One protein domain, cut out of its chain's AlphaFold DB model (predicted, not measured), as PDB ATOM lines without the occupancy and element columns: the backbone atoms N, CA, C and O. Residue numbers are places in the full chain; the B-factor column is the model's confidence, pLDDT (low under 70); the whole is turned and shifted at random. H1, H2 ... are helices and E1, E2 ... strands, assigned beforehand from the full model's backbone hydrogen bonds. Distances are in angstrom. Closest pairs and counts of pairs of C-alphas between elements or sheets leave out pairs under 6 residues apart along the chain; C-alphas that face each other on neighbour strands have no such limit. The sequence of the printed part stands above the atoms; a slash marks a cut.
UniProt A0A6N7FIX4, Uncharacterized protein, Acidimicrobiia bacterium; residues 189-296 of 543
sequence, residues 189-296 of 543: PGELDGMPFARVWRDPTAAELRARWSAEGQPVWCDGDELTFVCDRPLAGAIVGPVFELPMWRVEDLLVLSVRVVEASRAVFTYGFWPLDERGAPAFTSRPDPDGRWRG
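This is residues 189 to 296 of the 543 residues of an uncharacterized protein of Acidimicrobiia bacterium (UniProt A0A6N7FIX4). Two twisted sheets lie face to face as a sandwich, the larger built of E1, E2, E3, E5 and E6 and the smaller of E4, E7 and E8, and one helix, H1, crosses over E3 of the larger sheet. E6 runs through the larger sheet, with E1 and E5 on one side of it and the hairpin E2 and E3 on the other; a long link, residues 277 to 291, joins E7 to E8. The 108 printed residues hold one named helix and eight named strands, in the order E1 H1 E2 E3 E4 E5 E6 E7 E8, and both sheets are antiparallel, the smaller in the order E4 - E7 - E8. The class is mixed, helices and strands, with 53 residues, under half, in named elements. The whole is compact and rounded, with a radius of gyration of the C-alphas of 13.5 A and spans of 35 by 30 by 24 A.

E1, residues 197 to 199, begins at C-alpha 197 (246.280, 182.996, 226.586). H1 is residues 206 to 216, 15.3 A long. E2, residues 220 to 223, is followed by E3, residues 226 to 231, 16.8 A long. E4 is residues 237 to 241, 12.9 A long, and E5 is residues 249 to 251. E6, residues 254 to 261, is 22.0 A long, and E7, residues 268 to 276, is 24.7 A long. E8, residues 292 to 295, ends at C-alpha 295 (233.509, 173.460, 227.881).

The larger sheet is branched and strongly twisted. Its E6 is staggered, pairing with E5 over residues 254 to 256, with E3 over 255 to 260 and with E1 over 259 to 261. N 249 and O 256 of E5 and E6 are 2.8 A apart, N 229 and O 257 of E3 and E6 2.8 A, and N 198 and O 260 of E1 and E6 3.0 A, within hydrogen-bond range. In the hairpin E2 and E3, N 228 and O 221 are 2.9 A apart. H1 is on this sheet at a height of 9.2 A, across the strands at 75 degrees to E3 on the local plane; it lies over E3, and only just over E2 and E6 with 3 C-alphas each. The closest C-alphas of H1 and E3 are Leu 209 and Val 230, 7.5 A. Every O i to N i+4 pair of H1 is within hydrogen-bond range. The facing parts of the two sheets are 10.2 A centre to centre, with strands at 31 degrees; the closest C-alphas of E3 and E7 are Cys 231 and Phe 273, 7.1 A. In the smaller sheet, N 274 and O 239 of E7 and E4 are 2.9 A apart, and N 294 and O 269 of the hairpin E7 and E8 2.8 A.

The farthest C-alphas are those of Pro 189 and Thr 285, 38.2 A apart. The printed part has no cut, and the link from E7 to E8 is long, with 15 residues. The mean pLDDT of the printed part is 93.5, and no printed residue is under 70.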
ATOM      1  N   PRO A 189     243.703 191.293 216.475       77.50
ATOM      2  CA  PRO A 189     243.191 189.921 216.478       77.50
ATOM      3  C   PRO A 189     244.293 188.873 216.265       77.50
ATOM      4  O   PRO A 189     245.235 189.105 215.515       77.50
ATOM      5  N   GLY A 190     244.139 187.691 216.870       71.25
ATOM      6  CA  GLY A 190     244.914 186.483 216.541       71.25
ATOM      7  C   GLY A 190     246.369 186.415 217.031       71.25
ATOM      8  O   GLY A 190     246.920 185.320 217.094       71.25
ATOM      9  N   GLU A 191     246.990 187.528 217.422       74.69
ATOM     10  CA  GLU A 191     248.363 187.537 217.940       74.69
ATOM     11  C   GLU A 191     248.386 187.390 219.471       74.69
ATOM     12  O   GLU A 191     247.778 188.176 220.200       74.69
ATOM     13  N   LEU A 192     249.095 186.366 219.958       87.50
ATOM     14  CA  LEU A 192     249.412 186.166 221.378       87.50
ATOM     15  C   LEU A 192     250.908 185.885 221.611       87.50
ATOM     16  O   LEU A 192     251.276 185.447 222.694       87.50
ATOM     17  N   ASP A 193     251.772 186.111 220.617       84.06
ATOM     18  CA  ASP A 193     253.235 185.950 220.721       84.06
ATOM     19  C   ASP A 193     253.688 184.607 221.331       84.06
ATOM     20  O   ASP A 193     254.633 184.532 222.114       84.06
ATOM     21  N   GLY A 194     252.986 183.520 220.993       85.56
ATOM     22  CA  GLY A 194     253.259 182.177 221.518       85.56
ATOM     23  C   GLY A 194     252.696 181.901 222.919       85.56
ATOM     24  O   GLY A 194     252.843 180.786 223.418       85.56
ATOM     25  N   MET A 195     252.019 182.865 223.551       91.19
ATOM     26  CA  MET A 195     251.284 182.638 224.795       91.19
ATOM     27  C   MET A 195     249.984 181.865 224.521       91.19
ATOM     28  O   MET A 195     249.257 182.196 223.583       91.19
ATOM     29  N   PRO A 196     249.626 180.874 225.357       94.12
ATOM     30  CA  PRO A 196     248.381 180.123 225.181       94.12
ATOM     31  C   PRO A 196     247.133 180.941 225.533       94.12
ATOM     32  O   PRO A 196     246.024 180.606 225.121       94.12
ATOM     33  N   PHE A 197     247.306 182.011 226.303       95.75
ATOM     34  CA  PHE A 197     246.280 182.996 226.586       95.75
ATOM     35  C   PHE A 197     246.922 184.317 227.018       95.75
ATOM     36  O   PHE A 197     248.065 184.336 227.474       95.75
ATOM     37  N   ALA A 198     246.172 185.412 226.919       95.75
ATOM     38  CA  ALA A 198     246.541 186.685 227.531       95.75
ATOM     39  C   ALA A 198     245.301 187.521 227.850       95.75
ATOM     40  O   ALA A 198     244.255 187.382 227.208       95.75
ATOM     41  N   ARG A 199     245.425 188.436 228.815       96.62
ATOM     42  CA  ARG A 199     244.370 189.407 229.108       96.62
ATOM     43  C   ARG A 199     244.087 190.296 227.896       96.62
ATOM     44  O   ARG A 199     245.012 190.824 227.276       96.62
ATOM     45  N   VAL A 200     242.802 190.513 227.635       96.88
ATOM     46  CA  VAL A 200     242.275 191.499 226.684       96.88
ATOM     47  C   VAL A 200     241.296 192.419 227.402       96.88
ATOM     48  O   VAL A 200     240.729 192.050 228.428       96.88
ATOM     49  N   TRP A 201     241.113 193.642 226.909       97.31
ATOM     50  CA  TRP A 201     240.194 194.584 227.540       97.31
ATOM     51  C   TRP A 201     239.536 195.512 226.527       97.31
ATOM     52  O   TRP A 201     240.224 196.175 225.755       97.31
ATOM     53  N   ARG A 202     238.199 195.567 226.555       96.12
ATOM     54  CA  ARG A 202     237.363 196.382 225.655       96.12
ATOM     55  C   ARG A 202     236.592 197.490 226.379       96.12
ATOM     56  O   ARG A 202     235.634 198.012 225.829       96.12
ATOM     57  N   ASP A 203     236.999 197.816 227.607       96.38
ATOM     58  CA  ASP A 203     236.343 198.814 228.464       96.38
ATOM     59  C   ASP A 203     234.817 198.613 228.606       96.38
ATOM     60  O   ASP A 203     234.050 199.538 228.342       96.38
ATOM     61  N   PRO A 204     234.361 197.414 229.030       97.31
ATOM     62  CA  PRO A 204     232.939 197.137 229.183       97.31
ATOM     63  C   PRO A 204     232.317 197.959 230.317       97.31
ATOM     64  O   PRO A 204     232.949 198.221 231.345       97.31
ATOM     65  N   THR A 205     231.042 198.297 230.166       98.38
ATOM     66  CA  THR A 205     230.215 198.898 231.220       98.38
ATOM     67  C   THR A 205     229.537 197.825 232.077       98.38
ATOM     68  O   THR A 205     229.275 196.708 231.622       98.38
ATOM     69  N   ALA A 206     229.176 198.153 233.324       98.19
ATOM     70  CA  ALA A 206     228.469 197.203 234.186       98.19
ATOM     71  C   ALA A 206     227.080 196.827 233.636       98.19
ATOM     72  O   ALA A 206     226.608 195.710 233.847       98.19
ATOM     73  N   ALA A 207     226.426 197.737 232.906       98.25
ATOM     74  CA  ALA A 207     225.149 197.474 232.249       98.25
ATOM     75  C   ALA A 207     225.277 196.410 231.145       98.25
ATOM     76  O   ALA A 207     224.481 195.470 231.114       98.25
ATOM     77  N   GLU A 208     226.297 196.512 230.285       98.19
ATOM     78  CA  GLU A 208     226.578 195.519 229.236       98.19
ATOM     79  C   GLU A 208     226.889 194.147 229.835       98.19
ATOM     80  O   GLU A 208     226.332 193.139 229.401       98.19
ATOM     81  N   LEU A 209     227.721 194.109 230.880       98.50
ATOM     82  CA  LEU A 209     228.103 192.868 231.557       98.50
ATOM     83  C   LEU A 209     226.904 192.176 232.208       98.50
ATOM     84  O   LEU A 209     226.745 190.968 232.055       98.50
ATOM     85  N   ARG A 210     226.031 192.924 232.896       98.19
ATOM     86  CA  ARG A 210     224.808 192.363 233.496       98.19
ATOM     87  C   ARG A 210     223.833 191.856 232.441       98.19
ATOM     88  O   ARG A 210     223.266 190.779 232.614       98.19
ATOM     89  N   ALA A 211     223.647 192.604 231.353       98.06
ATOM     90  CA  ALA A 211     222.795 192.173 230.248       98.06
ATOM     91  C   ALA A 211     223.324 190.874 229.619       98.06
ATOM     92  O   ALA A 211     222.557 189.935 229.406       98.06
ATOM     93  N   ARG A 212     224.641 190.794 229.385       97.75
ATOM     94  CA  ARG A 212     225.296 189.611 228.821       97.75
ATOM     95  C   ARG A 212     225.222 188.411 229.760       97.75
ATOM     96  O   ARG A 212     224.786 187.350 229.327       97.75
ATOM     97  N   TRP A 213     225.541 188.588 231.041       97.56
ATOM     98  CA  TRP A 213     225.410 187.536 232.052       97.56
ATOM     99  C   TRP A 213     223.966 187.014 232.124       97.56
ATOM    100  O   TRP A 213     223.742 185.807 232.059       97.56
ATOM    101  N   SER A 214     222.965 187.901 232.160       97.38
ATOM    102  CA  SER A 214     221.559 187.481 232.167       97.38
ATOM    103  C   SER A 214     221.159 186.687 230.918       97.38
ATOM    104  O   SER A 214     220.310 185.806 231.029       97.38
ATOM    105  N   ALA A 215     221.722 187.003 229.749       97.88
ATOM    106  CA  ALA A 215     221.427 186.298 228.501       97.88
ATOM    107  C   ALA A 215     222.084 184.909 228.438       97.88
ATOM    108  O   ALA A 215     221.476 183.966 227.941       97.88
ATOM    109  N   GLU A 216     223.307 184.785 228.953       95.94
ATOM    110  CA  GLU A 216     224.081 183.537 228.953       95.94
ATOM    111  C   GLU A 216     223.657 182.584 230.084       95.94
ATOM    112  O   GLU A 216     223.844 181.374 229.989       95.94
ATOM    113  N   GLY A 217     223.077 183.112 231.169       95.81
ATOM    114  CA  GLY A 217     222.635 182.323 232.327       95.81
ATOM    115  C   GLY A 217     223.777 181.801 233.206       95.81
ATOM    116  O   GLY A 217     223.543 181.031 234.135       95.81
ATOM    117  N   GLN A 218     225.012 182.226 232.939       95.00
ATOM    118  CA  GLN A 218     226.221 181.840 233.662       95.00
ATOM    119  C   GLN A 218     227.223 183.007 233.700       95.00
ATOM    120  O   GLN A 218     227.213 183.851 232.802       95.00
ATOM    121  N   PRO A 219     228.105 183.071 234.715       96.31
ATOM    122  CA  PRO A 219     229.023 184.197 234.924       96.31
ATOM    123  C   PRO A 219     230.252 184.176 233.997       96.31
ATOM    124  O   PRO A 219     231.242 184.863 234.256       96.31
ATOM    125  N   VAL A 220     230.222 183.358 232.941       97.25
ATOM    126  CA  VAL A 220     231.283 183.233 231.944       97.25
ATOM    127  C   VAL A 220     230.687 183.037 230.556       97.25
ATOM    128  O   VAL A 220     229.717 182.302 230.392       97.25
ATOM    129  N   TRP A 221     231.284 183.650 229.545       97.19
ATOM    130  CA  TRP A 221     230.925 183.433 228.143       97.19
ATOM    131  C   TRP A 221     232.131 183.655 227.237       97.19
ATOM    132  O   TRP A 221     233.162 184.157 227.685       97.19
ATOM    133  N   CYS A 222     232.001 183.269 225.968       96.62
ATOM    134  CA  CYS A 222     233.064 183.378 224.975       96.62
ATOM    135  C   CYS A 222     232.555 184.090 223.723       96.62
ATOM    136  O   CYS A 222     231.584 183.648 223.108       96.62
ATOM    137  N   ASP A 223     233.249 185.152 223.330       94.94
ATOM    138  CA  ASP A 223     233.022 185.898 222.098       94.94
ATOM    139  C   ASP A 223     234.197 185.622 221.149       94.94
ATOM    140  O   ASP A 223     235.286 186.176 221.289       94.94
ATOM    141  N   GLY A 224     234.006 184.694 220.205       93.38
ATOM    142  CA  GLY A 224     235.103 184.196 219.371       93.38
ATOM    143  C   GLY A 224     236.111 183.397 220.202       93.38
ATOM    144  O   GLY A 224     235.815 182.273 220.603       93.38
ATOM    145  N   ASP A 225     237.286 183.976 220.446       94.50
ATOM    146  CA  ASP A 225     238.354 183.429 221.290       94.50
ATOM    147  C   ASP A 225     238.540 184.187 222.619       94.50
ATOM    148  O   ASP A 225     239.431 183.851 223.402       94.50
ATOM    149  N   GLU A 226     237.696 185.187 222.898       96.12
ATOM    150  CA  GLU A 226     237.744 186.006 224.110       96.12
ATOM    151  C   GLU A 226     236.735 185.499 225.147       96.12
ATOM    152  O   GLU A 226     235.523 185.646 225.001       96.12
ATOM    153  N   LEU A 227     237.247 184.913 226.226       97.50
ATOM    154  CA  LEU A 227     236.475 184.515 227.396       97.50
ATOM    155  C   LEU A 227     236.341 185.688 228.360       97.50
ATOM    156  O   LEU A 227     237.343 186.298 228.729       97.50
ATOM    157  N   THR A 228     235.124 185.964 228.821       98.44
ATOM    158  CA  THR A 228     234.854 186.975 229.851       98.44
ATOM    159  C   THR A 228     234.221 186.331 231.072       98.44
ATOM    160  O   THR A 228     233.251 185.594 230.947       98.44
ATOM    161  N   PHE A 229     234.773 186.633 232.245       98.56
ATOM    162  CA  PHE A 229     234.338 186.176 233.559       98.56
ATOM    163  C   PHE A 229     233.848 187.366 234.380       98.56
ATOM    164  O   PHE A 229     234.537 188.388 234.440       98.56
ATOM    165  N   VAL A 230     232.712 187.217 235.059       98.38
ATOM    166  CA  VAL A 230     232.111 188.264 235.897       98.38
ATOM    167  C   VAL A 230     231.758 187.723 237.275       98.38
ATOM    168  O   VAL A 230     231.169 186.658 237.401       98.38
ATOM    169  N   CYS A 231     232.094 188.474 238.319       97.69
ATOM    170  CA  CYS A 231     231.759 188.154 239.700       97.69
ATOM    171  C   CYS A 231     231.152 189.380 240.390       97.69
ATOM    172  O   CYS A 231     231.725 190.466 240.339       97.69
ATOM    173  N   ASP A 232     230.008 189.201 241.050       96.25
ATOM    174  CA  ASP A 232     229.296 190.226 241.830       96.25
ATOM    175  C   ASP A 232     229.506 190.084 243.346       96.25
ATOM    176  O   ASP A 232     228.951 190.847 244.139       96.25
ATOM    177  N   ARG A 233     230.309 189.103 243.780       95.19
ATOM    178  CA  ARG A 233     230.577 188.903 245.205       95.19
ATOM    179  C   ARG A 233     231.288 190.137 245.774       95.19
ATOM    180  O   ARG A 233     232.214 190.647 245.139       95.19
ATOM    181  N   PRO A 234     230.942 190.578 246.999       93.81
ATOM    182  CA  PRO A 234     231.537 191.750 247.642       93.81
ATOM    183  C   PRO A 234     232.949 191.440 248.172       93.81
ATOM    184  O   PRO A 234     233.199 191.420 249.375       93.81
ATOM    185  N   LEU A 235     233.875 191.144 247.264       94.12
ATOM    186  CA  LEU A 235     235.269 190.809 247.546       94.12
ATOM    187  C   LEU A 235     236.157 192.039 247.352       94.12
ATOM    188  O   LEU A 235     235.895 192.856 246.464       94.12
ATOM    189  N   ALA A 236     237.239 192.149 248.130       91.81
ATOM    190  CA  ALA A 236     238.260 193.182 247.925       91.81
ATOM    191  C   ALA A 236     238.892 193.054 246.525       91.81
ATOM    192  O   ALA A 236     238.957 194.025 245.767       91.81
ATOM    193  N   GLY A 237     239.228 191.821 246.144       94.75
ATOM    194  CA  GLY A 237     239.591 191.412 244.793       94.75
ATOM    195  C   GLY A 237     239.415 189.905 244.620       94.75
ATOM    196  O   GLY A 237     239.108 189.192 245.577       94.75
ATOM    197  N   ALA A 238     239.612 189.416 243.400       96.31
ATOM    198  CA  ALA A 238     239.603 187.988 243.102       96.31
ATOM    199  C   ALA A 238     240.536 187.667 241.933       96.31
ATOM    200  O   ALA A 238     240.856 188.546 241.132       96.31
ATOM    201  N   ILE A 239     240.940 186.405 241.831       95.44
ATOM    202  CA  ILE A 239     241.570 185.810 240.647       95.44
ATOM    203  C   ILE A 239     240.645 184.738 240.066       95.44
ATOM    204  O   ILE A 239     239.848 184.153 240.796       95.44
ATOM    205  N   VAL A 240     240.770 184.445 238.770       96.19
ATOM    206  CA  VAL A 240     240.051 183.322 238.139       96.19
ATOM    207  C   VAL A 240     240.954 182.086 238.110       96.19
ATOM    208  O   VAL A 240     241.785 181.947 237.215       96.19
ATOM    209  N   GLY A 241     240.838 181.207 239.104       93.12
ATOM    210  CA  GLY A 241     241.628 179.969 239.212       93.12
ATOM    211  C   GLY A 241     240.852 178.719 238.771       93.12
ATOM    212  O   GLY A 241     239.639 178.806 238.605       93.12
ATOM    213  N   PRO A 242     241.509 177.556 238.584       92.25
ATOM    214  CA  PRO A 242     242.953 177.320 238.703       92.25
ATOM    215  C   PRO A 242     243.757 177.665 237.440       92.25
ATOM    216  O   PRO A 242     244.980 177.610 237.474       92.25
ATOM    217  N   VAL A 243     243.106 177.957 236.310       94.56
ATOM    218  CA  VAL A 243     243.806 178.037 235.015       94.56
ATOM    219  C   VAL A 243     244.497 179.378 234.795       94.56
ATOM    220  O   VAL A 243     245.675 179.404 234.452       94.56
ATOM    221  N   PHE A 244     243.777 180.487 234.974       94.69
ATOM    222  CA  PHE A 244     244.315 181.804 234.639       94.69
ATOM    223  C   PHE A 244     245.065 182.419 235.822       94.69
ATOM    224  O   PHE A 244     246.163 182.911 235.657       94.69
ATOM    225  N   GLU A 245     244.515 182.395 237.036       92.25
ATOM    226  CA  GLU A 245     245.133 183.009 238.229       92.25
ATOM    227  C   GLU A 245     245.536 184.493 238.022       92.25
ATOM    228  O   GLU A 245     246.459 185.042 238.640       92.25
ATOM    229  N   LEU A 246     244.798 185.171 237.139       93.56
ATOM    230  CA  LEU A 246     244.918 186.593 236.845       93.56
ATOM    231  C   LEU A 246     243.943 187.400 237.714       93.56
ATOM    232  O   LEU A 246     242.768 187.026 237.790       93.56
ATOM    233  N   PRO A 247     244.382 188.514 238.340       94.06
ATOM    234  CA  PRO A 247     243.492 189.386 239.095       94.06
ATOM    235  C   PRO A 247     242.380 189.951 238.216       94.06
ATOM    236  O   PRO A 247     242.606 190.327 237.062       94.06
ATOM    237  N   MET A 248     241.180 190.029 238.765       96.88
ATOM    238  CA  MET A 248     240.032 190.645 238.114       96.88
ATOM    239  C   MET A 248     240.062 192.162 238.314       96.88
ATOM    240  O   MET A 248     240.430 192.654 239.381       96.88
ATOM    241  N   TRP A 249     239.637 192.910 237.300       96.81
ATOM    242  CA  TRP A 249     239.491 194.358 237.381       96.81
ATOM    243  C   TRP A 249     238.082 194.762 237.765       96.81
ATOM    244  O   TRP A 249     237.102 194.141 237.364       96.81
ATOM    245  N   ARG A 250     237.991 195.847 238.531       96.31
ATOM    246  CA  ARG A 250     236.715 196.386 238.976       96.31
ATOM    247  C   ARG A 250     236.052 197.212 237.873       96.31
ATOM    248  O   ARG A 250     236.703 198.063 237.259       96.31
ATOM    249  N   VAL A 251     234.765 196.961 237.664       97.69
ATOM    250  CA  VAL A 251     233.843 197.743 236.834       97.69
ATOM    251  C   VAL A 251     232.621 198.022 237.703       97.69
ATOM    252  O   VAL A 251     231.789 197.142 237.899       97.69
ATOM    253  N   GLU A 252     232.562 199.225 238.279       96.19
ATOM    254  CA  GLU A 252     231.594 199.577 239.331       96.19
ATOM    255  C   GLU A 252     231.659 198.584 240.514       96.19
ATOM    256  O   GLU A 252     232.673 198.504 241.210       96.19
ATOM    257  N   ASP A 253     230.597 197.822 240.748       95.56
ATOM    258  CA  ASP A 253     230.479 196.788 241.775       95.56
ATOM    259  C   ASP A 253     230.897 195.387 241.295       95.56
ATOM    260  O   ASP A 253     231.028 194.484 242.117       95.56
ATOM    261  N   LEU A 254     231.174 195.206 239.999       98.12
ATOM    262  CA  LEU A 254     231.567 193.923 239.413       98.12
ATOM    263  C   LEU A 254     233.089 193.747 239.374       98.12
ATOM    264  O   LEU A 254     233.847 194.690 239.140       98.12
ATOM    265  N   LEU A 255     233.539 192.504 239.531       98.31
ATOM    266  CA  LEU A 255     234.888 192.053 239.203       98.31
ATOM    267  C   LEU A 255     234.862 191.337 237.854       98.31
ATOM    268  O   LEU A 255     234.034 190.453 237.638       98.31
ATOM    269  N   VAL A 256     235.775 191.706 236.954       98.62
ATOM    270  CA  VAL A 256     235.775 191.255 235.559       98.62
ATOM    271  C   VAL A 256     237.169 190.819 235.122       98.62
ATOM    272  O   VAL A 256     238.161 191.507 235.368       98.62
ATOM    273  N   LEU A 257     237.248 189.689 234.429       98.50
ATOM    274  CA  LEU A 257     238.437 189.268 233.694       98.50
ATOM    275  C   LEU A 257     238.026 188.909 232.269       98.50
ATOM    276  O   LEU A 257     237.168 188.053 232.094       98.50
ATOM    277  N   SER A 258     238.681 189.505 231.276       98.06
ATOM    278  CA  SER A 258     238.583 189.068 229.884       98.06
ATOM    279  C   SER A 258     239.944 188.557 229.414       98.06
ATOM    280  O   SER A 258     240.968 189.220 229.593       98.06
ATOM    281  N   VAL A 259     239.968 187.354 228.850       97.25
ATOM    282  CA  VAL A 259     241.175 186.673 228.372       97.25
ATOM    283  C   VAL A 259     240.928 186.111 226.986       97.25
ATOM    284  O   VAL A 259     239.930 185.437 226.752       97.25
ATOM    285  N   ARG A 260     241.853 186.359 226.065       96.50
ATOM    286  CA  ARG A 260     241.892 185.639 224.795       96.50
ATOM    287  C   ARG A 260     242.591 184.310 225.016       96.50
ATOM    288  O   ARG A 260     243.657 184.293 225.629       96.50
ATOM    289  N   VAL A 261     242.011 183.222 224.522       96.06
ATOM    290  CA  VAL A 261     242.524 181.859 224.700       96.06
ATOM    291  C   VAL A 261     242.730 181.198 223.344       96.06
ATOM    292  O   VAL A 261     241.808 181.116 222.533       96.06
ATOM    293  N   VAL A 262     243.938 180.682 223.110       93.75
ATOM    294  CA  VAL A 262     244.248 179.898 221.910       93.75
ATOM    295  C   VAL A 262     243.320 178.686 221.861       93.75
ATOM    296  O   VAL A 262     243.227 177.922 222.819       93.75
ATOM    297  N   GLU A 263     242.617 178.525 220.739       93.94
ATOM    298  CA  GLU A 263     241.645 177.446 220.532       93.94
ATOM    299  C   GLU A 263     240.533 177.389 221.605       93.94
ATOM    300  O   GLU A 263     240.090 176.306 221.993       93.94
ATOM    301  N   ALA A 264     240.034 178.549 222.060       95.38
ATOM    302  CA  ALA A 264     238.986 178.663 223.088       95.38
ATOM    303  C   ALA A 264     237.763 177.749 222.858       95.38
ATOM    304  O   ALA A 264     237.182 177.219 223.809       95.38
ATOM    305  N   SER A 265     237.391 177.507 221.595       95.81
ATOM    306  CA  SER A 265     236.273 176.626 221.239       95.81
ATOM    307  C   SER A 265     236.502 175.161 221.620       95.81
ATOM    308  O   SER A 265     235.533 174.432 221.807       95.81
ATOM    309  N   ARG A 266     237.756 174.723 221.769       96.75
ATOM    310  CA  ARG A 266     238.147 173.379 222.222       96.75
ATOM    311  C   ARG A 266     238.492 173.339 223.713       96.75
ATOM    312  O   ARG A 266     238.824 172.266 224.220       96.75
ATOM    313  N   ALA A 267     238.430 174.479 224.404       97.50
ATOM    314  CA  ALA A 267     238.883 174.590 225.779       97.50
ATOM    315  C   ALA A 267     237.980 173.837 226.765       97.50
ATOM    316  O   ALA A 267     236.753 173.895 226.670       97.50
ATOM    317  N   VAL A 268     238.588 173.160 227.739       97.31
ATOM    318  CA  VAL A 268     237.895 172.493 228.850       97.31
ATOM    319  C   VAL A 268     238.625 172.815 230.140       97.31
ATOM    320  O   VAL A 268     239.783 172.443 230.290       97.31
ATOM    321  N   PHE A 269     237.968 173.478 231.083       96.94
ATOM    322  CA  PHE A 269     238.563 173.795 232.382       96.94
ATOM    323  C   PHE A 269     237.492 174.050 233.443       96.94
ATOM    324  O   PHE A 269     236.331 174.314 233.137       96.94
ATOM    325  N   THR A 270     237.875 173.970 234.706       96.69
ATOM    326  CA  THR A 270     237.111 174.507 235.832       96.69
ATOM    327  C   THR A 270     237.480 175.973 236.047       96.69
ATOM    328  O   THR A 270     238.570 176.409 235.676       96.69
ATOM    329  N   TYR A 271     236.574 176.752 236.628       96.50
ATOM    330  CA  TYR A 271     236.878 178.115 237.050       96.50
ATOM    331  C   TYR A 271     236.270 178.411 238.421       96.50
ATOM    332  O   TYR A 271     235.208 177.896 238.767       96.50
ATOM    333  N   GLY A 272     236.937 179.263 239.192       95.81
ATOM    334  CA  GLY A 272     236.443 179.824 240.442       95.81
ATOM    335  C   GLY A 272     237.016 181.215 240.691       95.81
ATOM    336  O   GLY A 272     238.128 181.528 240.265       95.81
ATOM    337  N   PHE A 273     236.253 182.057 241.382       96.31
ATOM    338  CA  PHE A 273     236.611 183.437 241.706       96.31
ATOM    339  C   PHE A 273     237.317 183.501 243.062       96.31
ATOM    340  O   PHE A 273     236.724 183.883 244.075       96.31
ATOM    341  N   TRP A 274     238.574 183.075 243.126       95.25
ATOM    342  CA  TRP A 274     239.268 182.923 244.401       95.25
ATOM    343  C   TRP A 274     239.644 184.282 245.009       95.25
ATOM    344  O   TRP A 274     240.252 185.106 244.322       95.25
ATOM    345  N   PRO A 275     239.291 184.538 246.281       95.38
ATOM    346  CA  PRO A 275     239.390 185.866 246.872       95.38
ATOM    347  C   PRO A 275     240.842 186.297 247.098       95.38
ATOM    348  O   PRO A 275     241.694 185.497 247.494       95.38
ATOM    349  N   LEU A 276     241.090 187.590 246.899       92.69
ATOM    350  CA  LEU A 276     242.311 188.281 247.301       92.69
ATOM    351  C   LEU A 276     242.037 189.173 248.520       92.69
ATOM    352  O   LEU A 276     240.934 189.702 248.676       92.69
ATOM    353  N   ASP A 277     243.048 189.354 249.363       88.44
ATOM    354  CA  ASP A 277     243.043 190.336 250.442       88.44
ATOM    355  C   ASP A 277     243.275 191.765 249.909       88.44
ATOM    356  O   ASP A 277     243.492 191.991 248.717       88.44
ATOM    357  N   GLU A 278     243.247 192.758 250.801       83.19
ATOM    358  CA  GLU A 278     243.454 194.174 250.451       83.19
ATOM    359  C   GLU A 278     244.841 194.474 249.854       83.19
ATOM    360  O   GLU A 278     245.050 195.539 249.273       83.19
ATOM    361  N   ARG A 279     245.800 193.551 249.996       76.00
ATOM    362  CA  ARG A 279     247.157 193.655 249.444       76.00
ATOM    363  C   ARG A 279     247.300 192.891 248.128       76.00
ATOM    364  O   ARG A 279     248.401 192.840 247.583       76.00
ATOM    365  N   GLY A 280     246.221 192.289 247.626       81.31
ATOM    366  CA  GLY A 280     246.225 191.474 246.415       81.31
ATOM    367  C   GLY A 280     246.802 190.069 246.612       81.31
ATOM    368  O   GLY A 280     247.121 189.406 245.625       81.31
ATOM    369  N   ALA A 281     246.958 189.602 247.854       84.62
ATOM    370  CA  ALA A 281     247.422 188.252 248.152       84.62
ATOM    371  C   ALA A 281     246.241 187.270 248.270       84.62
ATOM    372  O   ALA A 281     245.168 187.664 248.721       84.62
ATOM    373  N   PRO A 282     246.410 185.986 247.908       87.88
ATOM    374  CA  PRO A 282     245.388 184.959 248.113       87.88
ATOM    375  C   PRO A 282     244.842 184.927 249.549       87.88
ATOM    376  O   PRO A 282     245.593 184.712 250.500       87.88
ATOM    377  N   ALA A 283     243.527 185.089 249.707       89.50
ATOM    378  CA  ALA A 283     242.838 185.070 251.001       89.50
ATOM    379  C   ALA A 283     242.323 183.662 251.368       89.50
ATOM    380  O   ALA A 283     241.231 183.502 251.910       89.50
ATOM    381  N   PHE A 284     243.093 182.624 251.036       82.75
ATOM    382  CA  PHE A 284     242.751 181.222 251.281       82.75
ATOM    383  C   PHE A 284     243.999 180.399 251.607       82.75
ATOM    384  O   PHE A 284     245.084 180.641 251.084       82.75
ATOM    385  N   THR A 285     243.842 179.406 252.481       75.62
ATOM    386  CA  THR A 285     244.931 178.513 252.915       75.62
ATOM    387  C   THR A 285     245.014 177.226 252.096       75.62
ATOM    388  O   THR A 285     246.035 176.546 252.113       75.62
ATOM    389  N   SER A 286     243.944 176.884 251.382       76.94
ATOM    390  CA  SER A 286     243.852 175.750 250.461       76.94
ATOM    391  C   SER A 286     243.080 176.177 249.219       76.94
ATOM    392  O   SER A 286     242.238 177.072 249.308       76.94
ATOM    393  N   ARG A 287     243.358 175.542 248.073       80.06
ATOM    394  CA  ARG A 287     242.643 175.820 246.819       80.06
ATOM    395  C   ARG A 287     241.131 175.660 247.046       80.06
ATOM    396  O   ARG A 287     240.729 174.577 247.474       80.06
ATOM    397  N   PRO A 288     240.323 176.709 246.820       85.50
ATOM    398  CA  PRO A 288     238.875 176.601 246.914       85.50
ATOM    399  C   PRO A 288     238.321 175.668 245.841       85.50
ATOM    400  O   PRO A 288     238.920 175.517 244.771       85.50
ATOM    401  N   ASP A 289     237.145 175.105 246.108       85.38
ATOM    402  CA  ASP A 289     236.385 174.404 245.079       85.38
ATOM    403  C   ASP A 289     236.055 175.364 243.919       85.38
ATOM    404  O   ASP A 289     235.847 176.565 244.140       85.38
ATOM    405  N   PRO A 290     236.032 174.870 242.671       89.69
ATOM    406  CA  PRO A 290     235.646 175.687 241.531       89.69
ATOM    407  C   PRO A 290     234.161 176.070 241.611       89.69
ATOM    408  O   PRO A 290     233.318 175.250 241.974       89.69
ATOM    409  N   ASP A 291     233.838 177.301 241.205       90.31
ATOM    410  CA  ASP A 291     232.458 177.791 241.106       90.31
ATOM    411  C   ASP A 291     231.741 177.196 239.872       90.31
ATOM    412  O   ASP A 291     230.518 177.065 239.858       90.31
ATOM    413  N   GLY A 292     232.487 176.807 238.829       94.44
ATOM    414  CA  GLY A 292     231.913 176.281 237.593       94.44
ATOM    415  C   GLY A 292     232.903 175.585 236.662       94.44
ATOM    416  O   GLY A 292     234.060 175.317 236.998       94.44
ATOM    417  N   ARG A 293     232.416 175.243 235.466       95.31
ATOM    418  CA  ARG A 293     233.182 174.579 234.402       95.31
ATOM    419  C   ARG A 293     232.908 175.251 233.068       95.31
ATOM    420  O   ARG A 293     231.761 175.553 232.763       95.31
ATOM    421  N   TRP A 294     233.951 175.428 232.273       96.44
ATOM    422  CA  TRP A 294     233.867 175.808 230.874       96.44
ATOM    423  C   TRP A 294     234.126 174.588 229.991       96.44
ATOM    424  O   TRP A 294     235.085 173.840 230.208       96.44
ATOM    425  N   ARG A 295     233.282 174.400 228.977       96.50
ATOM    426  CA  ARG A 295     233.509 173.460 227.881       96.50
ATOM    427  C   ARG A 295     233.138 174.158 226.584       96.50
ATOM    428  O   ARG A 295     231.968 174.453 226.357       96.50
ATOM    429  N   GLY A 296     234.139 174.428 225.758       96.25
ATOM    430  CA  GLY A 296     233.935 175.058 224.466       96.25
ATOM    431  C   GLY A 296     233.100 174.175 223.523       96.25
ATOM    432  O   GLY A 296     233.084 172.950 223.667       96.25
TER     433      GLY A 296